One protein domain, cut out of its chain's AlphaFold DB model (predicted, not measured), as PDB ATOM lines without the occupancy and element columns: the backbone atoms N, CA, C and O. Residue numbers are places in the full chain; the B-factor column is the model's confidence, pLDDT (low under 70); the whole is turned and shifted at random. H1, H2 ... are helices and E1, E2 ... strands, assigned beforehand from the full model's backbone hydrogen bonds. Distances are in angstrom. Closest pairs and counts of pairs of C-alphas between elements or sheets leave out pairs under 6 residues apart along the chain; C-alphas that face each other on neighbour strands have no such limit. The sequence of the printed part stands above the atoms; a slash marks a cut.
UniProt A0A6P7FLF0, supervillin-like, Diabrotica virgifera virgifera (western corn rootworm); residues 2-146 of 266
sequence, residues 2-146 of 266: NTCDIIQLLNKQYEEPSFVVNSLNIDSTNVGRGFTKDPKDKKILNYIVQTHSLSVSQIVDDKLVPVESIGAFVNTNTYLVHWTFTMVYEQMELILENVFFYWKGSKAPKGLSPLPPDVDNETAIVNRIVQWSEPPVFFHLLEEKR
ATOM      1  N   ASN A   2     144.592 155.561 207.120       43.59
ATOM      2  CA  ASN A   2     145.881 155.291 206.483       43.59
ATOM      3  C   ASN A   2     146.062 156.286 205.339       43.59
ATOM      4  O   ASN A   2     145.218 156.376 204.448       43.59
ATOM      5  N   THR A   3     147.141 157.056 205.407       45.69
ATOM      6  CA  THR A   3     147.643 157.873 204.306       45.69
ATOM      7  C   THR A   3     147.865 156.971 203.097       45.69
ATOM      8  O   THR A   3     148.524 155.940 203.216       45.69
ATOM      9  N   CYS A   4     147.282 157.337 201.958       57.62
ATOM     10  CA  CYS A   4     147.483 156.637 200.697       57.62
ATOM     11  C   CYS A   4     148.979 156.681 200.346       57.62
ATOM     12  O   CYS A   4     149.535 157.761 200.143       57.62
ATOM     13  N   ASP A   5     149.639 155.524 200.365       77.19
ATOM     14  CA  ASP A   5     151.063 155.411 200.076       77.19
ATOM     15  C   ASP A   5     151.275 155.550 198.562       77.19
ATOM     16  O   ASP A   5     150.886 154.687 197.772       77.19
ATOM     17  N   ILE A   6     151.873 156.668 198.150       61.44
ATOM     18  CA  ILE A   6     152.143 156.998 196.744       61.44
ATOM     19  C   ILE A   6     152.983 155.900 196.080       61.44
ATOM     20  O   ILE A   6     152.797 155.616 194.897       61.44
ATOM     21  N   ILE A   7     153.860 155.228 196.833       67.50
ATOM     22  CA  ILE A   7     154.673 154.128 196.309       67.50
ATOM     23  C   ILE A   7     153.796 152.910 195.999       67.50
ATOM     24  O   ILE A   7     154.024 152.234 194.997       67.50
ATOM     25  N   GLN A   8     152.754 152.648 196.794       68.25
ATOM     26  CA  GLN A   8     151.794 151.582 196.492       68.25
ATOM     27  C   GLN A   8     150.946 151.900 195.259       68.25
ATOM     28  O   GLN A   8     150.700 150.996 194.468       68.25
ATOM     29  N   LEU A   9     150.543 153.160 195.052       63.41
ATOM     30  CA  LEU A   9     149.812 153.561 193.843       63.41
ATOM     31  C   LEU A   9     150.660 153.409 192.576       63.41
ATOM     32  O   LEU A   9     150.171 152.889 191.579       63.41
ATOM     33  N   LEU A  10     151.929 153.824 192.621       67.56
ATOM     34  CA  LEU A  10     152.841 153.721 191.476       67.56
ATOM     35  C   LEU A  10     153.204 152.270 191.135       67.56
ATOM     36  O   LEU A  10     153.468 151.961 189.976       67.56
ATOM     37  N   ASN A  11     153.209 151.385 192.134       70.38
ATOM     38  CA  ASN A  11     153.539 149.971 191.962       70.38
ATOM     39  C   ASN A  11     152.313 149.073 191.754       70.38
ATOM     40  O   ASN A  11     152.480 147.868 191.545       70.38
ATOM     41  N   LYS A  12     151.088 149.614 191.831       65.38
ATOM     42  CA  LYS A  12     149.883 148.815 191.621       65.38
ATOM     43  C   LYS A  12     149.821 148.414 190.149       65.38
ATOM     44  O   LYS A  12     149.657 149.253 189.268       65.38
ATOM     45  N   GLN A  13     149.977 147.120 189.884       67.88
ATOM     46  CA  GLN A  13     149.717 146.586 188.555       67.88
ATOM     47  C   GLN A  13     148.233 146.760 188.236       67.88
ATOM     48  O   GLN A  13     147.385 146.645 189.121       67.88
ATOM     49  N   TYR A  14     147.941 147.075 186.978       67.38
ATOM     50  CA  TYR A  14     146.572 147.165 186.495       67.38
ATOM     51  C   TYR A  14     145.837 145.847 186.783       67.38
ATOM     52  O   TYR A  14     146.316 144.773 186.419       67.38
ATOM     53  N   GLU A  15     144.696 145.952 187.457       67.50
ATOM     54  CA  GLU A  15     143.785 144.842 187.725       67.50
ATOM     55  C   GLU A  15     142.542 145.055 186.866       67.50
ATOM     56  O   GLU A  15     141.916 146.117 186.928       67.50
ATOM     57  N   GLU A  16     142.189 144.053 186.063       70.75
ATOM     58  CA  GLU A  16     140.986 144.106 185.239       70.75
ATOM     59  C   GLU A  16     139.740 144.204 186.142       70.75
ATOM     60  O   GLU A  16     139.618 143.429 187.101       70.75
ATOM     61  N   PRO A  17     138.804 145.140 185.879       74.94
ATOM     62  CA  PRO A  17     137.584 145.247 186.662       74.94
ATOM     63  C   PRO A  17     136.806 143.935 186.656       74.94
ATOM     64  O   PRO A  17     136.545 143.353 185.603       74.94
ATOM     65  N   SER A  18     136.408 143.491 187.845       74.00
ATOM     66  CA  SER A  18     135.582 142.301 188.023       74.00
ATOM     67  C   SER A  18     134.123 142.687 188.239       74.00
ATOM     68  O   SER A  18     133.815 143.648 188.944       74.00
ATOM     69  N   PHE A  19     133.218 141.916 187.644       80.12
ATOM     70  CA  PHE A  19     131.792 141.969 187.934       80.12
ATOM     71  C   PHE A  19     131.315 140.547 188.173       80.12
ATOM     72  O   PHE A  19     131.352 139.711 187.274       80.12
ATOM     73  N   VAL A  20     130.929 140.251 189.407       76.69
ATOM     74  CA  VAL A  20     130.617 138.888 189.833       76.69
ATOM     75  C   VAL A  20     129.109 138.691 189.845       76.69
ATOM     76  O   VAL A  20     128.382 139.407 190.528       76.69
ATOM     77  N   VAL A  21     128.657 137.703 189.082       72.94
ATOM     78  CA  VAL A  21     127.267 137.274 188.982       72.94
ATOM     79  C   VAL A  21     127.122 135.990 189.797       72.94
ATOM     80  O   VAL A  21     127.814 135.003 189.547       72.94
ATOM     81  N   ASN A  22     126.246 136.009 190.802       66.19
ATOM     82  CA  ASN A  22     125.961 134.841 191.637       66.19
ATOM     83  C   ASN A  22     124.780 134.077 191.038       66.19
ATOM     84  O   ASN A  22     123.632 134.342 191.388       66.19
ATOM     85  N   SER A  23     125.074 133.167 190.113       62.72
ATOM     86  CA  SER A  23     124.068 132.265 189.557       62.72
ATOM     87  C   SER A  23     123.549 131.311 190.627       62.72
ATOM     88  O   SER A  23     124.314 130.820 191.453       62.72
ATOM     89  N   LEU A  24     122.259 130.979 190.581       56.66
ATOM     90  CA  LEU A  24     121.680 129.925 191.422       56.66
ATOM     91  C   LEU A  24     122.297 128.542 191.141       56.66
ATOM     92  O   LEU A  24     122.225 127.662 191.995       56.66
ATOM     93  N   ASN A  25     122.899 128.349 189.961       55.03
ATOM     94  CA  ASN A  25     123.333 127.037 189.478       55.03
ATOM     95  C   ASN A  25     124.860 126.843 189.427       55.03
ATOM     96  O   ASN A  25     125.299 125.711 189.229       55.03
ATOM     97  N   ILE A  26     125.665 127.900 189.607       56.22
ATOM     98  CA  ILE A  26     127.140 127.847 189.637       56.22
ATOM     99  C   ILE A  26     127.665 128.819 190.701       56.22
ATOM    100  O   ILE A  26     127.134 129.920 190.849       56.22
ATOM    101  N   ASP A  27     128.730 128.430 191.411       59.03
ATOM    102  CA  ASP A  27     129.494 129.334 192.276       59.03
ATOM    103  C   ASP A  27     129.838 130.647 191.538       59.03
ATOM    104  O   ASP A  27     130.078 130.674 190.329       59.03
ATOM    105  N   SER A  28     129.842 131.755 192.279       62.44
ATOM    106  CA  SER A  28     130.064 133.131 191.811       62.44
ATOM    107  C   SER A  28     130.951 133.255 190.553       62.44
ATOM    108  O   SER A  28     132.140 132.931 190.597       62.44
ATOM    109  N   THR A  29     130.404 133.756 189.438       68.75
ATOM    110  CA  THR A  29     131.116 133.846 188.150       68.75
ATOM    111  C   THR A  29     131.451 135.295 187.788       68.75
ATOM    112  O   THR A  29     130.576 136.156 187.737       68.75
ATOM    113  N   ASN A  30     132.732 135.588 187.542       73.81
ATOM    114  CA  ASN A  30     133.223 136.947 187.276       73.81
ATOM    115  C   ASN A  30     133.227 137.308 185.783       73.81
ATOM    116  O   ASN A  30     134.228 137.043 185.115       73.81
ATOM    117  N   VAL A  31     132.175 137.964 185.288       73.81
ATOM    118  CA  VAL A  31     132.003 138.368 183.875       73.81
ATOM    119  C   VAL A  31     132.816 139.596 183.455       73.81
ATOM    120  O   VAL A  31     132.759 140.003 182.292       73.81
ATOM    121  N   GLY A  32     133.581 140.197 184.370       77.44
ATOM    122  CA  GLY A  32     134.451 141.339 184.085       77.44
ATOM    123  C   GLY A  32     133.710 142.509 183.429       77.44
ATOM    124  O   GLY A  32     132.722 143.003 183.965       77.44
ATOM    125  N   ARG A  33     134.169 142.933 182.243       79.81
ATOM    126  CA  ARG A  33     133.557 143.993 181.412       79.81
ATOM    127  C   ARG A  33     132.395 143.518 180.523       79.81
ATOM    128  O   ARG A  33     131.860 144.314 179.761       79.81
ATOM    129  N   GLY A  34     132.003 142.245 180.594       67.19
ATOM    130  CA  GLY A  34     130.922 141.681 179.775       67.19
ATOM    131  C   GLY A  34     131.360 141.094 178.431       67.19
ATOM    132  O   GLY A  34     130.500 140.706 177.655       67.19
ATOM    133  N   PHE A  35     132.668 140.985 178.166       63.47
ATOM    134  CA  PHE A  35     133.252 140.199 177.072       63.47
ATOM    135  C   PHE A  35     134.639 139.712 177.500       63.47
ATOM    136  O   PHE A  35     135.455 140.521 177.941       63.47
ATOM    137  N   THR A  36     134.947 138.419 177.362       52.31
ATOM    138  CA  THR A  36     136.307 137.934 177.631       52.31
ATOM    139  C   THR A  36     137.110 137.875 176.339       52.31
ATOM    140  O   THR A  36     136.838 137.118 175.403       52.31
ATOM    141  N   LYS A  37     138.143 138.707 176.292       47.94
ATOM    142  CA  LYS A  37     139.383 138.371 175.605       47.94
ATOM    143  C   LYS A  37     140.485 139.266 176.161       47.94
ATOM    144  O   LYS A  37     140.897 140.210 175.498       47.94
ATOM    145  N   ASP A  38     140.967 138.971 177.367       46.91
ATOM    146  CA  ASP A  38     142.351 139.322 177.686       46.91
ATOM    147  C   ASP A  38     143.225 138.085 177.418       46.91
ATOM    148  O   ASP A  38     143.182 137.119 178.178       46.91
ATOM    149  N   PRO A  39     144.020 138.071 176.330       44.56
ATOM    150  CA  PRO A  39     144.931 136.971 176.026       44.56
ATOM    151  C   PRO A  39     146.007 136.731 177.099       44.56
ATOM    152  O   PRO A  39     146.705 135.717 177.038       44.56
ATOM    153  N   LYS A  40     146.216 137.675 178.026       47.53
ATOM    154  CA  LYS A  40     147.275 137.622 179.039       47.53
ATOM    155  C   LYS A  40     146.798 137.066 180.378       47.53
ATOM    156  O   LYS A  40     147.641 136.605 181.152       47.53
ATOM    157  N   ASP A  41     145.493 137.061 180.642       50.81
ATOM    158  CA  ASP A  41     144.962 136.668 181.944       50.81
ATOM    159  C   ASP A  41     144.594 135.179 181.991       50.81
ATOM    160  O   ASP A  41     143.456 134.762 181.800       50.81
ATOM    161  N   LYS A  42     145.602 134.341 182.262       45.44
ATOM    162  CA  LYS A  42     145.458 132.876 182.375       45.44
ATOM    163  C   LYS A  42     144.578 132.418 183.552       45.44
ATOM    164  O   LYS A  42     144.397 131.213 183.712       45.44
ATOM    165  N   LYS A  43     144.115 133.331 184.418       43.44
ATOM    166  CA  LYS A  43     143.306 133.004 185.605       43.44
ATOM    167  C   LYS A  43     141.804 133.169 185.385       43.44
ATOM    168  O   LYS A  43     141.037 132.576 186.140       43.44
ATOM    169  N   ILE A  44     141.382 133.938 184.384       52.81
ATOM    170  CA  ILE A  44     139.966 134.107 184.059       52.81
ATOM    171  C   ILE A  44     139.603 133.008 183.059       52.81
ATOM    172  O   ILE A  44     140.225 132.882 182.008       52.81
ATOM    173  N   LEU A  45     138.642 132.157 183.424       53.97
ATOM    174  CA  LEU A  45     138.100 131.110 182.556       53.97
ATOM    175  C   LEU A  45     137.804 131.689 181.156       53.97
ATOM    176  O   LEU A  45     137.212 132.758 181.042       53.97
ATOM    177  N   ASN A  46     138.218 130.986 180.097       60.38
ATOM    178  CA  ASN A  46     138.089 131.415 178.695       60.38
ATOM    179  C   ASN A  46     136.627 131.365 178.187       60.38
ATOM    180  O   ASN A  46     136.345 130.671 177.210       60.38
ATOM    181  N   TYR A  47     135.674 132.015 178.857       63.00
ATOM    182  CA  TYR A  47     134.271 132.010 178.437       63.00
ATOM    183  C   TYR A  47     133.864 133.348 177.827       63.00
ATOM    184  O   TYR A  47     133.998 134.394 178.444       63.00
ATOM    185  N   ILE A  48     133.337 133.347 176.613       70.50
ATOM    186  CA  ILE A  48     132.822 134.543 175.949       70.50
ATOM    187  C   ILE A  48     131.414 134.809 176.475       70.50
ATOM    188  O   ILE A  48     130.595 133.901 176.552       70.50
ATOM    189  N   VAL A  49     131.122 136.057 176.821       79.25
ATOM    190  CA  VAL A  49     129.761 136.487 177.142       79.25
ATOM    191  C   VAL A  49     129.084 136.927 175.845       79.25
ATOM    192  O   VAL A  49     129.570 137.823 175.157       79.25
ATOM    193  N   GLN A  50     127.986 136.264 175.492       84.62
ATOM    194  CA  GLN A  50     127.178 136.559 174.315       84.62
ATOM    195  C   GLN A  50     125.835 137.142 174.752       84.62
ATOM    196  O   GLN A  50     124.985 136.433 175.286       84.62
ATOM    197  N   THR A  51     125.641 138.438 174.513       88.12
ATOM    198  CA  THR A  51     124.370 139.122 174.780       88.12
ATOM    199  C   THR A  51     123.288 138.650 173.810       88.12
ATOM    200  O   THR A  51     123.472 138.720 172.598       88.12
ATOM    201  N   HIS A  52     122.150 138.211 174.349       88.75
ATOM    202  CA  HIS A  52     120.943 137.875 173.585       88.75
ATOM    203  C   HIS A  52     119.980 139.053 173.507       88.75
ATOM    204  O   HIS A  52     119.427 139.338 172.447       88.75
ATOM    205  N   SER A  53     119.771 139.741 174.629       90.38
ATOM    206  CA  SER A  53     118.876 140.892 174.692       90.38
ATOM    207  C   SER A  53     119.319 141.902 175.743       90.38
ATOM    208  O   SER A  53     119.938 141.564 176.757       90.38
ATOM    209  N   LEU A  54     118.978 143.159 175.475       93.25
ATOM    210  CA  LEU A  54     119.119 144.276 176.391       93.25
ATOM    211  C   LEU A  54     117.855 145.126 176.289       93.25
ATOM    212  O   LEU A  54     117.479 145.548 175.195       93.25
ATOM    213  N   SER A  55     117.193 145.373 177.415       93.69
ATOM    214  CA  SER A  55     116.033 146.262 177.472       93.69
ATOM    215  C   SER A  55     116.118 147.197 178.670       93.69
ATOM    216  O   SER A  55     116.740 146.876 179.682       93.69
ATOM    217  N   VAL A  56     115.509 148.375 178.544       95.94
ATOM    218  CA  VAL A  56     115.478 149.390 179.599       95.94
ATOM    219  C   VAL A  56     114.037 149.778 179.860       95.94
ATOM    220  O   VAL A  56     113.276 150.055 178.935       95.94
ATOM    221  N   SER A  57     113.664 149.792 181.132       95.44
ATOM    222  CA  SER A  57     112.364 150.266 181.592       95.44
ATOM    223  C   SER A  57     112.552 151.276 182.713       95.44
ATOM    224  O   SER A  57     113.389 151.084 183.591       95.44
ATOM    225  N   GLN A  58     111.771 152.347 182.712       94.94
ATOM    226  CA  GLN A  58     111.654 153.242 183.852       94.94
ATOM    227  C   GLN A  58     110.725 152.612 184.891       94.94
ATOM    228  O   GLN A  58     109.704 152.021 184.542       94.94
ATOM    229  N   ILE A  59     111.063 152.759 186.169       93.31
ATOM    230  CA  ILE A  59     110.177 152.388 187.270       93.31
ATOM    231  C   ILE A  59     109.324 153.610 187.629       93.31
ATOM    232  O   ILE A  59     109.858 154.625 188.079       93.31
ATOM    233  N   VAL A  60     108.009 153.509 187.424       91.31
ATOM    234  CA  VAL A  60     107.015 154.549 187.745       91.31
ATOM    235  C   VAL A  60     105.896 153.908 188.554       91.31
ATOM    236  O   VAL A  60     105.263 152.975 188.070       91.31
ATOM    237  N   ASP A  61     105.670 154.380 189.783       88.12
ATOM    238  CA  ASP A  61     104.655 153.841 190.704       88.12
ATOM    239  C   ASP A  61     104.691 152.302 190.812       88.12
ATOM    240  O   ASP A  61     103.679 151.620 190.643       88.12
ATOM    241  N   ASP A  62     105.895 151.758 191.031       85.00
ATOM    242  CA  ASP A  62     106.194 150.319 191.121       85.00
ATOM    243  C   ASP A  62     105.874 149.495 189.856       85.00
ATOM    244  O   ASP A  62     105.828 148.265 189.907       85.00
ATOM    245  N   LYS A  63     105.703 150.150 188.701       88.56
ATOM    246  CA  LYS A  63     105.499 149.511 187.392       88.56
ATOM    247  C   LYS A  63     106.666 149.760 186.452       88.56
ATOM    248  O   LYS A  63     107.323 150.798 186.518       88.56
ATOM    249  N   LEU A  64     106.881 148.817 185.538       91.81
ATOM    250  CA  LEU A  64     107.862 148.936 184.465       91.81
ATOM    251  C   LEU A  64     107.237 149.614 183.245       91.81
ATOM    252  O   LEU A  64     106.289 149.107 182.651       91.81
ATOM    253  N   VAL A  65     107.797 150.758 182.864       94.19
ATOM    254  CA  VAL A  65     107.441 151.488 181.646       94.19
ATOM    255  C   VAL A  65     108.608 151.366 180.664       94.19
ATOM    256  O   VAL A  65     109.674 151.914 180.949       94.19
ATOM    257  N   PRO A  66     108.460 150.653 179.533       94.38
ATOM    258  CA  PRO A  66     109.535 150.494 178.558       94.38
ATOM    259  C   PRO A  66     110.059 151.833 178.029       94.38
ATOM    260  O   PRO A  66     109.285 152.755 177.772       94.38
ATOM    261  N   VAL A  67     111.374 151.920 177.832       93.44
ATOM    262  CA  VAL A  67     112.060 153.102 177.300       93.44
ATOM    263  C   VAL A  67     112.712 152.736 175.971       93.44
ATOM    264  O   VAL A  67     113.575 151.865 175.913       93.44
ATOM    265  N   GLU A  68     112.327 153.423 174.896       88.19
ATOM    266  CA  GLU A  68     112.908 153.187 173.564       88.19
ATOM    267  C   GLU A  68     114.368 153.662 173.475       88.19
ATOM    268  O   GLU A  68     115.210 153.048 172.820       88.19
ATOM    269  N   SER A  69     114.695 154.752 174.173       88.75
ATOM    270  CA  SER A  69     116.045 155.320 174.219       88.75
ATOM    271  C   SER A  69     116.897 154.648 175.302       88.75
ATOM    272  O   SER A  69     117.143 155.234 176.349       88.75
ATOM    273  N   ILE A  70     117.370 153.425 175.040       90.12
ATOM    274  CA  ILE A  70     118.102 152.553 175.992       90.12
ATOM    275  C   ILE A  70     119.325 153.233 176.658       90.12
ATOM    276  O   ILE A  70     119.681 152.893 177.781       90.12
ATOM    277  N   GLY A  71     119.948 154.232 176.024       94.38
ATOM    278  CA  GLY A  71     121.069 154.982 176.609       94.38
ATOM    279  C   GLY A  71     120.727 156.346 177.217       94.38
ATOM    280  O   GLY A  71     121.637 157.026 177.681       94.38
ATOM    281  N   ALA A  72     119.462 156.774 177.223       95.94
ATOM    282  CA  ALA A  72     119.044 158.052 177.799       95.94
ATOM    283  C   ALA A  72     118.401 157.849 179.176       95.94
ATOM    284  O   ALA A  72     117.343 157.233 179.301       95.94
ATOM    285  N   PHE A  73     119.022 158.415 180.206       97.56
ATOM    286  CA  PHE A  73     118.557 158.336 181.590       97.56
ATOM    287  C   PHE A  73     118.257 159.735 182.123       97.56
ATOM    288  O   PHE A  73     118.836 160.712 181.662       97.56
ATOM    289  N   VAL A  74     117.395 159.841 183.130       97.06
ATOM    290  CA  VAL A  74     117.127 161.095 183.850       97.06
ATOM    291  C   VAL A  74     117.511 160.918 185.314       97.06
ATOM    292  O   VAL A  74     117.165 159.916 185.942       97.06
ATOM    293  N   ASN A  75     118.237 161.882 185.874       96.69
ATOM    294  CA  ASN A  75     118.833 161.770 187.208       96.69
ATOM    295  C   ASN A  75     117.824 161.749 188.376       96.69
ATOM    296  O   ASN A  75     118.206 161.386 189.490       96.69
ATOM    297  N   THR A  76     116.562 162.114 188.153       96.00
ATOM    298  CA  THR A  76     115.451 162.010 189.117       96.00
ATOM    299  C   THR A  76     114.709 160.680 189.040       96.00
ATOM    300  O   THR A  76     113.910 160.370 189.926       96.00
ATOM    301  N   ASN A  77     115.001 159.862 188.030       95.31
ATOM    302  CA  ASN A  77     114.295 158.618 187.769       95.31
ATOM    303  C   ASN A  77     115.096 157.392 188.221       95.31
ATOM    304  O   ASN A  77     116.292 157.436 188.520       95.31
ATOM    305  N   THR A  78     114.391 156.266 188.275       95.50
ATOM    306  CA  THR A  78     114.972 154.945 188.496       95.50
ATOM    307  C   THR A  78     114.630 154.061 187.308       95.50
ATOM    308  O   THR A  78     113.509 154.110 186.803       95.50
ATOM    309  N   TYR A  79     115.592 153.255 186.879       95.69
ATOM    310  CA  TYR A  79     115.471 152.387 185.721       95.69
ATOM    311  C   TYR A  79     115.846 150.957 186.083       95.69
ATOM    312  O   TYR A  79     116.656 150.704 186.975       95.69
ATOM    313  N   LEU A  80     115.262 150.025 185.347       94.56
ATOM    314  CA  LEU A  80     115.625 148.627 185.344       94.56
ATOM    315  C   LEU A  80     116.180 148.286 183.961       94.56
ATOM    316  O   LEU A  80     115.464 148.375 182.963       94.56
ATOM    317  N   VAL A  81     117.460 147.928 183.908       94.88
ATOM    318  CA  VAL A  81     118.122 147.452 182.690       94.88
ATOM    319  C   VAL A  81     118.199 145.936 182.763       94.88
ATOM    320  O   VAL A  81     118.891 145.399 183.626       94.88
ATOM    321  N   HIS A  82     117.475 145.247 181.890       93.38
ATOM    322  CA  HIS A  82     117.446 143.788 181.826       93.38
ATOM    323  C   HIS A  82     118.387 143.307 180.730       93.38
ATOM    324  O   HIS A  82     118.211 143.638 179.557       93.38
ATOM    325  N   TRP A  83     119.384 142.532 181.135       92.19
ATOM    326  CA  TRP A  83     120.394 141.944 180.276       92.19
ATOM    327  C   TRP A  83     120.286 140.422 180.323       92.19
ATOM    328  O   TRP A  83     120.432 139.811 181.384       92.19
ATOM    329  N   THR A  84     120.038 139.819 179.163       90.00
ATOM    330  CA  THR A  84     120.055 138.364 178.989       90.00
ATOM    331  C   THR A  84     121.272 137.980 178.170       90.00
ATOM    332  O   THR A  84     121.485 138.522 177.080       90.00
ATOM    333  N   PHE A  85     122.066 137.035 178.662       87.06
ATOM    334  CA  PHE A  85     123.273 136.591 177.973       87.06
ATOM    335  C   PHE A  85     123.585 135.125 178.243       87.06
ATOM    336  O   PHE A  85     123.123 134.542 179.220       87.06
ATOM    337  N   THR A  86     124.418 134.549 177.383       84.81
ATOM    338  CA  THR A  86     124.984 133.218 177.582       84.81
ATOM    339  C   THR A  86     126.492 133.301 177.752       84.81
ATOM    340  O   THR A  86     127.162 134.052 177.046       84.81
ATOM    341  N   MET A  87     127.039 132.519 178.678       78.31
ATOM    342  CA  MET A  87     128.481 132.291 178.763       78.31
ATOM    343  C   MET A  87     128.864 131.094 177.893       78.31
ATOM    344  O   MET A  87     128.290 130.019 178.045       78.31
ATOM    345  N   VAL A  88     129.832 131.265 176.996       73.00
ATOM    346  CA  VAL A  88     130.273 130.245 176.036       73.00
ATOM    347  C   VAL A  88     131.745 129.921 176.263       73.00
ATOM    348  O   VAL A  88     132.594 130.773 176.029       73.00
ATOM    349  N   TYR A  89     132.080 128.694 176.656       71.56
ATOM    350  CA  TYR A  89     133.468 128.228 176.789       71.56
ATOM    351  C   TYR A  89     133.776 127.213 175.692       71.56
ATOM    352  O   TYR A  89     133.016 126.270 175.514       71.56
ATOM    353  N   GLU A  90     134.865 127.407 174.940       71.25
ATOM    354  CA  GLU A  90     135.266 126.495 173.847       71.25
ATOM    355  C   GLU A  90     134.101 126.111 172.901       71.25
ATOM    356  O   GLU A  90     133.984 124.971 172.467       71.25
ATOM    357  N   GLN A  91     133.242 127.084 172.562       65.00
ATOM    358  CA  GLN A  91     132.052 126.919 171.698       65.00
ATOM    359  C   GLN A  91     130.893 126.109 172.310       65.00
ATOM    360  O   GLN A  91     129.917 125.827 171.618       65.00
ATOM    361  N   MET A  92     130.953 125.782 173.601       66.69
ATOM    362  CA  MET A  92     129.843 125.200 174.355       66.69
ATOM    363  C   MET A  92     129.142 126.265 175.200       66.69
ATOM    364  O   MET A  92     129.789 126.977 175.971       66.69
ATOM    365  N   GLU A  93     127.818 126.357 175.079       70.31
ATOM    366  CA  GLU A  93     126.991 127.172 175.971       70.31
ATOM    367  C   GLU A  93     127.009 126.570 177.380       70.31
ATOM    368  O   GLU A  93     126.655 125.408 177.575       70.31
ATOM    369  N   LEU A  94     127.457 127.358 178.354       69.81
ATOM    370  CA  LEU A  94     127.577 126.935 179.745       69.81
ATOM    371  C   LEU A  94     126.343 127.316 180.561       69.81
ATOM    372  O   LEU A  94     125.835 126.497 181.321       69.81
ATOM    373  N   ILE A  95     125.890 128.568 180.438       75.75
ATOM    374  CA  ILE A  95     124.818 129.118 181.275       75.75
ATOM    375  C   ILE A  95     124.091 130.237 180.538       75.75
ATOM    376  O   ILE A  95     124.750 131.102 179.962       75.75
ATOM    377  N   LEU A  96     122.758 130.234 180.597       81.69
ATOM    378  CA  LEU A  96     121.907 131.375 180.262       81.69
ATOM    379  C   LEU A  96     121.600 132.148 181.548       81.69
ATOM    380  O   LEU A  96     121.028 131.581 182.475       81.69
ATOM    381  N   GLU A  97     121.950 133.427 181.582       84.38
ATOM    382  CA  GLU A  97     121.788 134.289 182.751       84.38
ATOM    383  C   GLU A  97     120.860 135.470 182.473       84.38
ATOM    384  O   GLU A  97     120.860 136.046 181.380       84.38
ATOM    385  N   ASN A  98     120.100 135.848 183.503       86.94
ATOM    386  CA  ASN A  98     119.237 137.025 183.520       86.94
ATOM    387  C   ASN A  98     119.713 137.977 184.615       86.94
ATOM    388  O   ASN A  98     119.514 137.727 185.807       86.94
ATOM    389  N   VAL A  99     120.333 139.080 184.204       89.12
ATOM    390  CA  VAL A  99     120.837 140.104 185.118       89.12
ATOM    391  C   VAL A  99     120.028 141.379 184.954       89.12
ATOM    392  O   VAL A  99     119.839 141.887 183.851       89.12
ATOM    393  N   PHE A 100     119.586 141.928 186.076       91.69
ATOM    394  CA  PHE A 100     118.925 143.217 186.144       91.69
ATOM    395  C   PHE A 100     119.838 144.225 186.827       91.69
ATOM    396  O   PHE A 100     120.256 144.022 187.967       91.69
ATOM    397  N   PHE A 101     120.111 145.344 186.168       93.81
ATOM    398  CA  PHE A 101     120.680 146.511 186.827       93.81
ATOM    399  C   PHE A 101     119.546 147.427 187.261       93.81
ATOM    400  O   PHE A 101     118.865 148.043 186.442       93.81
ATOM    401  N   TYR A 102     119.347 147.514 188.569       94.31
ATOM    402  CA  TYR A 102     118.495 148.515 189.184       94.31
ATOM    403  C   TYR A 102     119.308 149.805 189.276       94.31
ATOM    404  O   TYR A 102     120.079 149.987 190.221       94.31
ATOM    405  N   TRP A 103     119.182 150.668 188.272       96.25
ATOM    406  CA  TRP A 103     119.902 151.933 188.202       96.25
ATOM    407  C   TRP A 103     119.097 153.049 188.856       96.25
ATOM    408  O   TRP A 103     117.929 153.271 188.534       96.25
ATOM    409  N   LYS A 104     119.731 153.773 189.775       95.69
ATOM    410  CA  LYS A 104     119.111 154.873 190.509       95.69
ATOM    411  C   LYS A 104     119.816 156.192 190.220       95.69
ATOM    412  O   LYS A 104     120.988 156.353 190.563       95.69
ATOM    413  N   GLY A 105     119.066 157.156 189.688       96.56
ATOM    414  CA  GLY A 105     119.549 158.511 189.476       96.56
ATOM    415  C   GLY A 105     119.930 159.212 190.782       96.56
ATOM    416  O   GLY A 105     119.367 158.951 191.850       96.56
ATOM    417  N   SER A 106     120.899 160.121 190.709       95.00
ATOM    418  CA  SER A 106     121.449 160.827 191.878       95.00
ATOM    419  C   SER A 106     120.425 161.686 192.632       95.00
ATOM    420  O   SER A 106     120.588 161.918 193.832       95.00
ATOM    421  N   LYS A 107     119.363 162.134 191.954       94.50
ATOM    422  CA  LYS A 107     118.255 162.927 192.507       94.50
ATOM    423  C   LYS A 107     116.959 162.123 192.655       94.50
ATOM    424  O   LYS A 107     115.935 162.695 193.020       94.50
ATOM    425  N   ALA A 108     116.989 160.816 192.402       92.69
ATOM    426  CA  ALA A 108     115.823 159.958 192.566       92.69
ATOM    427  C   ALA A 108     115.398 159.845 194.048       92.69
ATOM    428  O   ALA A 108     116.247 159.983 194.943       92.69
ATOM    429  N   PRO A 109     114.111 159.558 194.342       88.06
ATOM    430  CA  PRO A 109     113.601 159.455 195.709       88.06
ATOM    431  C   PRO A 109     114.477 158.594 196.627       88.06
ATOM    432  O   PRO A 109     114.960 157.520 196.260       88.06
ATOM    433  N   LYS A 110     114.722 159.075 197.849       78.44
ATOM    434  CA  LYS A 110     115.556 158.375 198.839       78.44
ATOM    435  C   LYS A 110     114.832 157.131 199.367       78.44
ATOM    436  O   LYS A 110     113.622 157.146 199.535       78.44
ATOM    437  N   GLY A 111     115.597 156.079 199.665       70.25
ATOM    438  CA  GLY A 111     115.071 154.795 200.139       70.25
ATOM    439  C   GLY A 111     115.440 153.615 199.238       70.25
ATOM    440  O   GLY A 111     115.858 153.795 198.088       70.25
ATOM    441  N   LEU A 112     115.324 152.413 199.806       68.19
ATOM    442  CA  LEU A 112     115.343 151.147 199.077       68.19
ATOM    443  C   LEU A 112     113.942 150.919 198.516       68.19
ATOM    444  O   LEU A 112     113.036 150.530 199.246       68.19
ATOM    445  N   SER A 113     113.773 151.188 197.230       72.81
ATOM    446  CA  SER A 113     112.548 150.825 196.526       72.81
ATOM    447  C   SER A 113     112.561 149.320 196.222       72.81
ATOM    448  O   SER A 113     113.616 148.785 195.823       72.81
ATOM    449  N   PRO A 114     111.437 148.619 196.448       80.31
ATOM    450  CA  PRO A 114     111.310 147.211 196.098       80.31
ATOM    451  C   PRO A 114     111.464 147.026 194.584       80.31
ATOM    452  O   PRO A 114     111.414 147.982 193.811       80.31
ATOM    453  N   LEU A 115     111.711 145.789 194.162       85.44
ATOM    454  CA  LEU A 115     111.611 145.465 192.743       85.44
ATOM    455  C   LEU A 115     110.134 145.465 192.334       85.44
ATOM    456  O   LEU A 115     109.303 145.043 193.145       85.44
ATOM    457  N   PRO A 116     109.802 145.929 191.117       85.75
ATOM    458  CA  PRO A 116     108.449 145.822 190.589       85.75
ATOM    459  C   PRO A 116     107.936 144.375 190.664       85.75
ATOM    460  O   PRO A 116     108.718 143.463 190.389       85.75
ATOM    461  N   PRO A 117     106.650 144.141 190.991       83.50
ATOM    462  CA  PRO A 117     106.089 142.792 191.132       83.50
ATOM    463  C   PRO A 117     106.212 141.915 189.880       83.50
ATOM    464  O   PRO A 117     106.214 140.694 189.988       83.50
ATOM    465  N   ASP A 118     106.315 142.540 188.704       81.00
ATOM    466  CA  ASP A 118     106.459 141.858 187.415       81.00
ATOM    467  C   ASP A 118     107.874 141.289 187.187       81.00
ATOM    468  O   ASP A 118     108.100 140.548 186.232       81.00
ATOM    469  N   VAL A 119     108.843 141.637 188.042       82.44
ATOM    470  CA  VAL A 119     110.195 141.070 188.012       82.44
ATOM    471  C   VAL A 119     110.204 139.798 188.849       82.44
ATOM    472  O   VAL A 119     109.965 139.849 190.055       82.44
ATOM    473  N   ASP A 120     110.526 138.666 188.220       76.31
ATOM    474  CA  ASP A 120     110.698 137.398 188.930       76.31
ATOM    475  C   ASP A 120     111.911 137.463 189.866       76.31
ATOM    476  O   ASP A 120     113.057 137.248 189.475       76.31
ATOM    477  N   ASN A 121     111.641 137.780 191.125       67.38
ATOM    478  CA  ASN A 121     112.654 137.987 192.145       67.38
ATOM    479  C   ASN A 121     113.239 136.669 192.693       67.38
ATOM    480  O   ASN A 121     114.150 136.712 193.516       67.38
ATOM    481  N   GLU A 122     112.712 135.507 192.282       65.25
ATOM    482  CA  GLU A 122     113.198 134.196 192.731       65.25
ATOM    483  C   GLU A 122     114.361 133.679 191.873       65.25
ATOM    484  O   GLU A 122     115.195 132.924 192.374       65.25
ATOM    485  N   THR A 123     114.453 134.107 190.610       66.75
ATOM    486  CA  THR A 123     115.486 133.648 189.662       66.75
ATOM    487  C   THR A 123     116.389 134.764 189.129       66.75
ATOM    488  O   THR A 123     117.488 134.491 188.645       66.75
ATOM    489  N   ALA A 124     115.961 136.025 189.233       72.44
ATOM    490  CA  ALA A 124     116.681 137.174 188.700       72.44
ATOM    491  C   ALA A 124     117.865 137.615 189.573       72.44
ATOM    492  O   ALA A 124     117.717 137.920 190.758       72.44
ATOM    493  N   ILE A 125     119.038 137.792 188.960       84.88
ATOM    494  CA  ILE A 125     120.180 138.423 189.628       84.88
ATOM    495  C   ILE A 125     120.043 139.938 189.520       84.88
ATOM    496  O   ILE A 125     120.124 140.505 188.431       84.88
ATOM    497  N   VAL A 126     119.871 140.616 190.655       88.56
ATOM    498  CA  VAL A 126     119.631 142.066 190.688       88.56
ATOM    499  C   VAL A 126     120.831 142.803 191.273       88.56
ATOM    500  O   VAL A 126     121.168 142.661 192.447       88.56
ATOM    501  N   ASN A 127     121.425 143.675 190.464       89.94
ATOM    502  CA  ASN A 127     122.510 144.567 190.845       89.94
ATOM    503  C   ASN A 127     121.984 145.987 191.030       89.94
ATOM    504  O   ASN A 127     121.549 146.636 190.082       89.94
ATOM    505  N   ARG A 128     122.031 146.489 192.266       91.25
ATOM    506  CA  ARG A 128     121.632 147.865 192.578       91.25
ATOM    507  C   ARG A 128     122.812 148.799 192.365       91.25
ATOM    508  O   ARG A 128     123.788 148.733 193.107       91.25
ATOM    509  N   ILE A 129     122.692 149.673 191.377       93.75
ATOM    510  CA  ILE A 129     123.708 150.659 191.024       93.75
ATOM    511  C   ILE A 129     123.136 152.061 191.207       93.75
ATOM    512  O   ILE A 129     121.964 152.327 190.933       93.75
ATOM    513  N   VAL A 130     123.962 152.958 191.724       94.50
ATOM    514  CA  VAL A 130     123.630 154.379 191.836       94.50
ATOM    515  C   VAL A 130     124.419 155.140 190.790       94.50
ATOM    516  O   VAL A 130     125.529 154.730 190.444       94.50
ATOM    517  N   GLN A 131     123.850 156.247 190.316       96.19
ATOM    518  CA  GLN A 131     124.554 157.181 189.452       96.19
ATOM    519  C   GLN A 131     125.950 157.480 190.018       96.19
ATOM    520  O   GLN A 131     126.065 157.720 191.224       96.19
ATOM    521  N   TRP A 132     126.973 157.500 189.157       95.25
ATOM    522  CA  TRP A 132     128.395 157.686 189.504       95.25
ATOM    523  C   TRP A 132     129.086 156.466 190.128       95.25
ATOM    524  O   TRP A 132     130.207 156.575 190.626       95.25
ATOM    525  N   SER A 133     128.430 155.312 190.171       94.06
ATOM    526  CA  SER A 133     128.981 154.056 190.704       94.06
ATOM    527  C   SER A 133     128.648 152.859 189.814       94.06
ATOM    528  O   SER A 133     128.625 151.718 190.272       94.06
ATOM    529  N   GLU A 134     128.365 153.115 188.541       95.38
ATOM    530  CA  GLU A 134     128.117 152.088 187.547       95.38
ATOM    531  C   GLU A 134     129.406 151.304 187.262       95.38
ATOM    532  O   GLU A 134     130.469 151.897 187.046       95.38
ATOM    533  N   PRO A 135     129.347 149.963 187.253       92.81
ATOM    534  CA  PRO A 135     130.506 149.153 186.925       92.81
ATOM    535  C   PRO A 135     130.817 149.252 185.422       92.81
ATOM    536  O   PRO A 135     129.899 149.437 184.622       92.81
ATOM    537  N   PRO A 136     132.071 149.025 184.992       90.88
ATOM    538  CA  PRO A 136     132.437 149.088 183.579       90.88
ATOM    539  C   PRO A 136     131.569 148.239 182.648       90.88
ATOM    540  O   PRO A 136     131.260 148.681 181.544       90.88
ATOM    541  N   VAL A 137     131.126 147.052 183.087       90.38
ATOM    542  CA  VAL A 137     130.205 146.205 182.306       90.38
ATOM    543  C   VAL A 137     128.936 146.951 181.903       90.38
ATOM    544  O   VAL A 137     128.496 146.817 180.770       90.38
ATOM    545  N   PHE A 138     128.397 147.811 182.771       94.06
ATOM    546  CA  PHE A 138     127.171 148.556 182.501       94.06
ATOM    547  C   PHE A 138     127.315 149.476 181.284       94.06
ATOM    548  O   PHE A 138     126.430 149.520 180.433       94.06
ATOM    549  N   PHE A 139     128.458 150.157 181.150       94.25
ATOM    550  CA  PHE A 139     128.718 151.021 179.998       94.25
ATOM    551  C   PHE A 139     128.938 150.231 178.707       94.25
ATOM    552  O   PHE A 139     128.459 150.653 177.658       94.25
ATOM    553  N   HIS A 140     129.587 149.064 178.780       90.12
ATOM    554  CA  HIS A 140     129.773 148.196 177.611       90.12
ATOM    555  C   HIS A 140     128.452 147.691 177.038       90.12
ATOM    556  O   HIS A 140     128.313 147.608 175.821       90.12
ATOM    557  N   LEU A 141     127.470 147.387 177.893       91.06
ATOM    558  CA  LEU A 141     126.131 147.003 177.433       91.06
ATOM    559  C   LEU A 141     125.478 148.110 176.602       91.06
ATOM    560  O   LEU A 141     124.724 147.832 175.676       91.06
ATOM    561  N   LEU A 142     125.802 149.364 176.907       91.81
ATOM    562  CA  LEU A 142     125.273 150.547 176.245       91.81
ATOM    563  C   LEU A 142     126.235 151.100 175.180       91.81
ATOM    564  O   LEU A 142     126.102 152.256 174.791       91.81
ATOM    565  N   GLU A 143     127.202 150.323 174.677       86.88
ATOM    566  CA  GLU A 143     128.231 150.866 173.775       86.88
ATOM    567  C   GLU A 143     127.661 151.413 172.456       86.88
ATOM    568  O   GLU A 143     128.096 152.462 171.974       86.88
ATOM    569  N   GLU A 144     126.646 150.747 171.895       86.12
ATOM    570  CA  GLU A 144     125.974 151.185 170.663       86.12
ATOM    571  C   GLU A 144     125.120 152.440 170.880       86.12
ATOM    572  O   GLU A 144     124.916 153.252 169.972       86.12
ATOM    573  N   LYS A 145     124.604 152.595 172.102       89.00
ATOM    574  CA  LYS A 145     123.728 153.679 172.546       89.00
ATOM    575  C   LYS A 145     124.333 154.296 173.792       89.00
ATOM    576  O   LYS A 145     123.798 154.161 174.889       89.00
ATOM    577  N   ARG A 146     125.477 154.958 173.583       94.56
ATOM    578  CA  ARG A 146     126.293 155.555 174.639       94.56
ATOM    579  C   ARG A 146     125.420 156.263 175.669       94.56
ATOM    580  O   ARG A 146     124.569 157.075 175.298       94.56
TER     581      ARG A 146
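Overview. This is residues 2 to 146 of the 266 residues of the protein "supervillin-like" of Diabrotica virgifera virgifera (western corn rootworm) (UniProt A0A6P7FLF0). A free arm holding H1, residues 2 to 15, sticks out from a long, twisted sheet in which E1, E4 and E5 run side by side as a ribbon, with the short strands E2 and E6 at its edges. E1 bends along its course, and the short helix H2 near the end of the printed part grazes the sheet. The printed part has 145 residues, with two named helices and six named strands in the order H1, E1, E2, E3, E4, E5, E6, H2; under half of the residues are in these elements, and the class is mostly strand. The mixed sheet has the order E2, E1, E4, E5, E6, with E5 and E6 parallel and the other neighbours antiparallel. The whole is only just compact, close to loose, with a radius of gyration of the C-alphas of 17.1 A and spans of 47 by 47 by 29 A.

Arrangement. H1, residues 6 to 11, is not on the sheet. In the long link after it, residues 20 to 21 pair antiparallel with residues 29 to 30. E1, residues 47 to 60, bends by 57 degrees at residue 52 and forms a hairpin with E2, residues 63 to 66, where N 58 and O 65 are 2.8 A apart, within hydrogen-bond range. E3, residues 72 to 74, pairs with no named strand. E4, residues 78 to 89, is antiparallel to E1 at 167 degrees, with N 48 and O 88 at 2.7 A. E4 and E5, residues 92 to 104, form a hairpin at 164 degrees, with N 83 and O 99 at 2.8 A. E6, residues 125 to 130, is parallel to E5 at 36 degrees, with N 102 and O 127 at 2.8 A. H2, residues 136 to 141, only grazes the sheet with residues 138 to 141; its closest C-alphas to E1 are those of Leu 141 and Leu 54, 7.6 A apart. H1 and H2 are apart. In both helices every O i to N i+4 pair is within hydrogen-bond range.

Along the chain. H1 begins at C-alpha 6, (152.143, 156.998, 196.744). E1 measures 36.6 A from first to last C-alpha, E4 34.5 A, E5 35.4 A and E6 16.5 A. E1 begins at C-alpha 47, (134.271, 132.010, 178.437), and H2 ends at C-alpha 141, (126.131, 147.003, 177.433).

Size, cuts and confidence. The two C-alphas farthest apart are those of Ile 7 and Asp 118, at 50.5 A. Without residues 2 to 15, the body spans 45 by 29 by 25 A. The printed part has no cut; the links H1 to E1 and E5 to E6 are long. The mean pLDDT of the printed part is 79.4, with 41 residues under 70, among them residues 22 to 29 and 34 to 47.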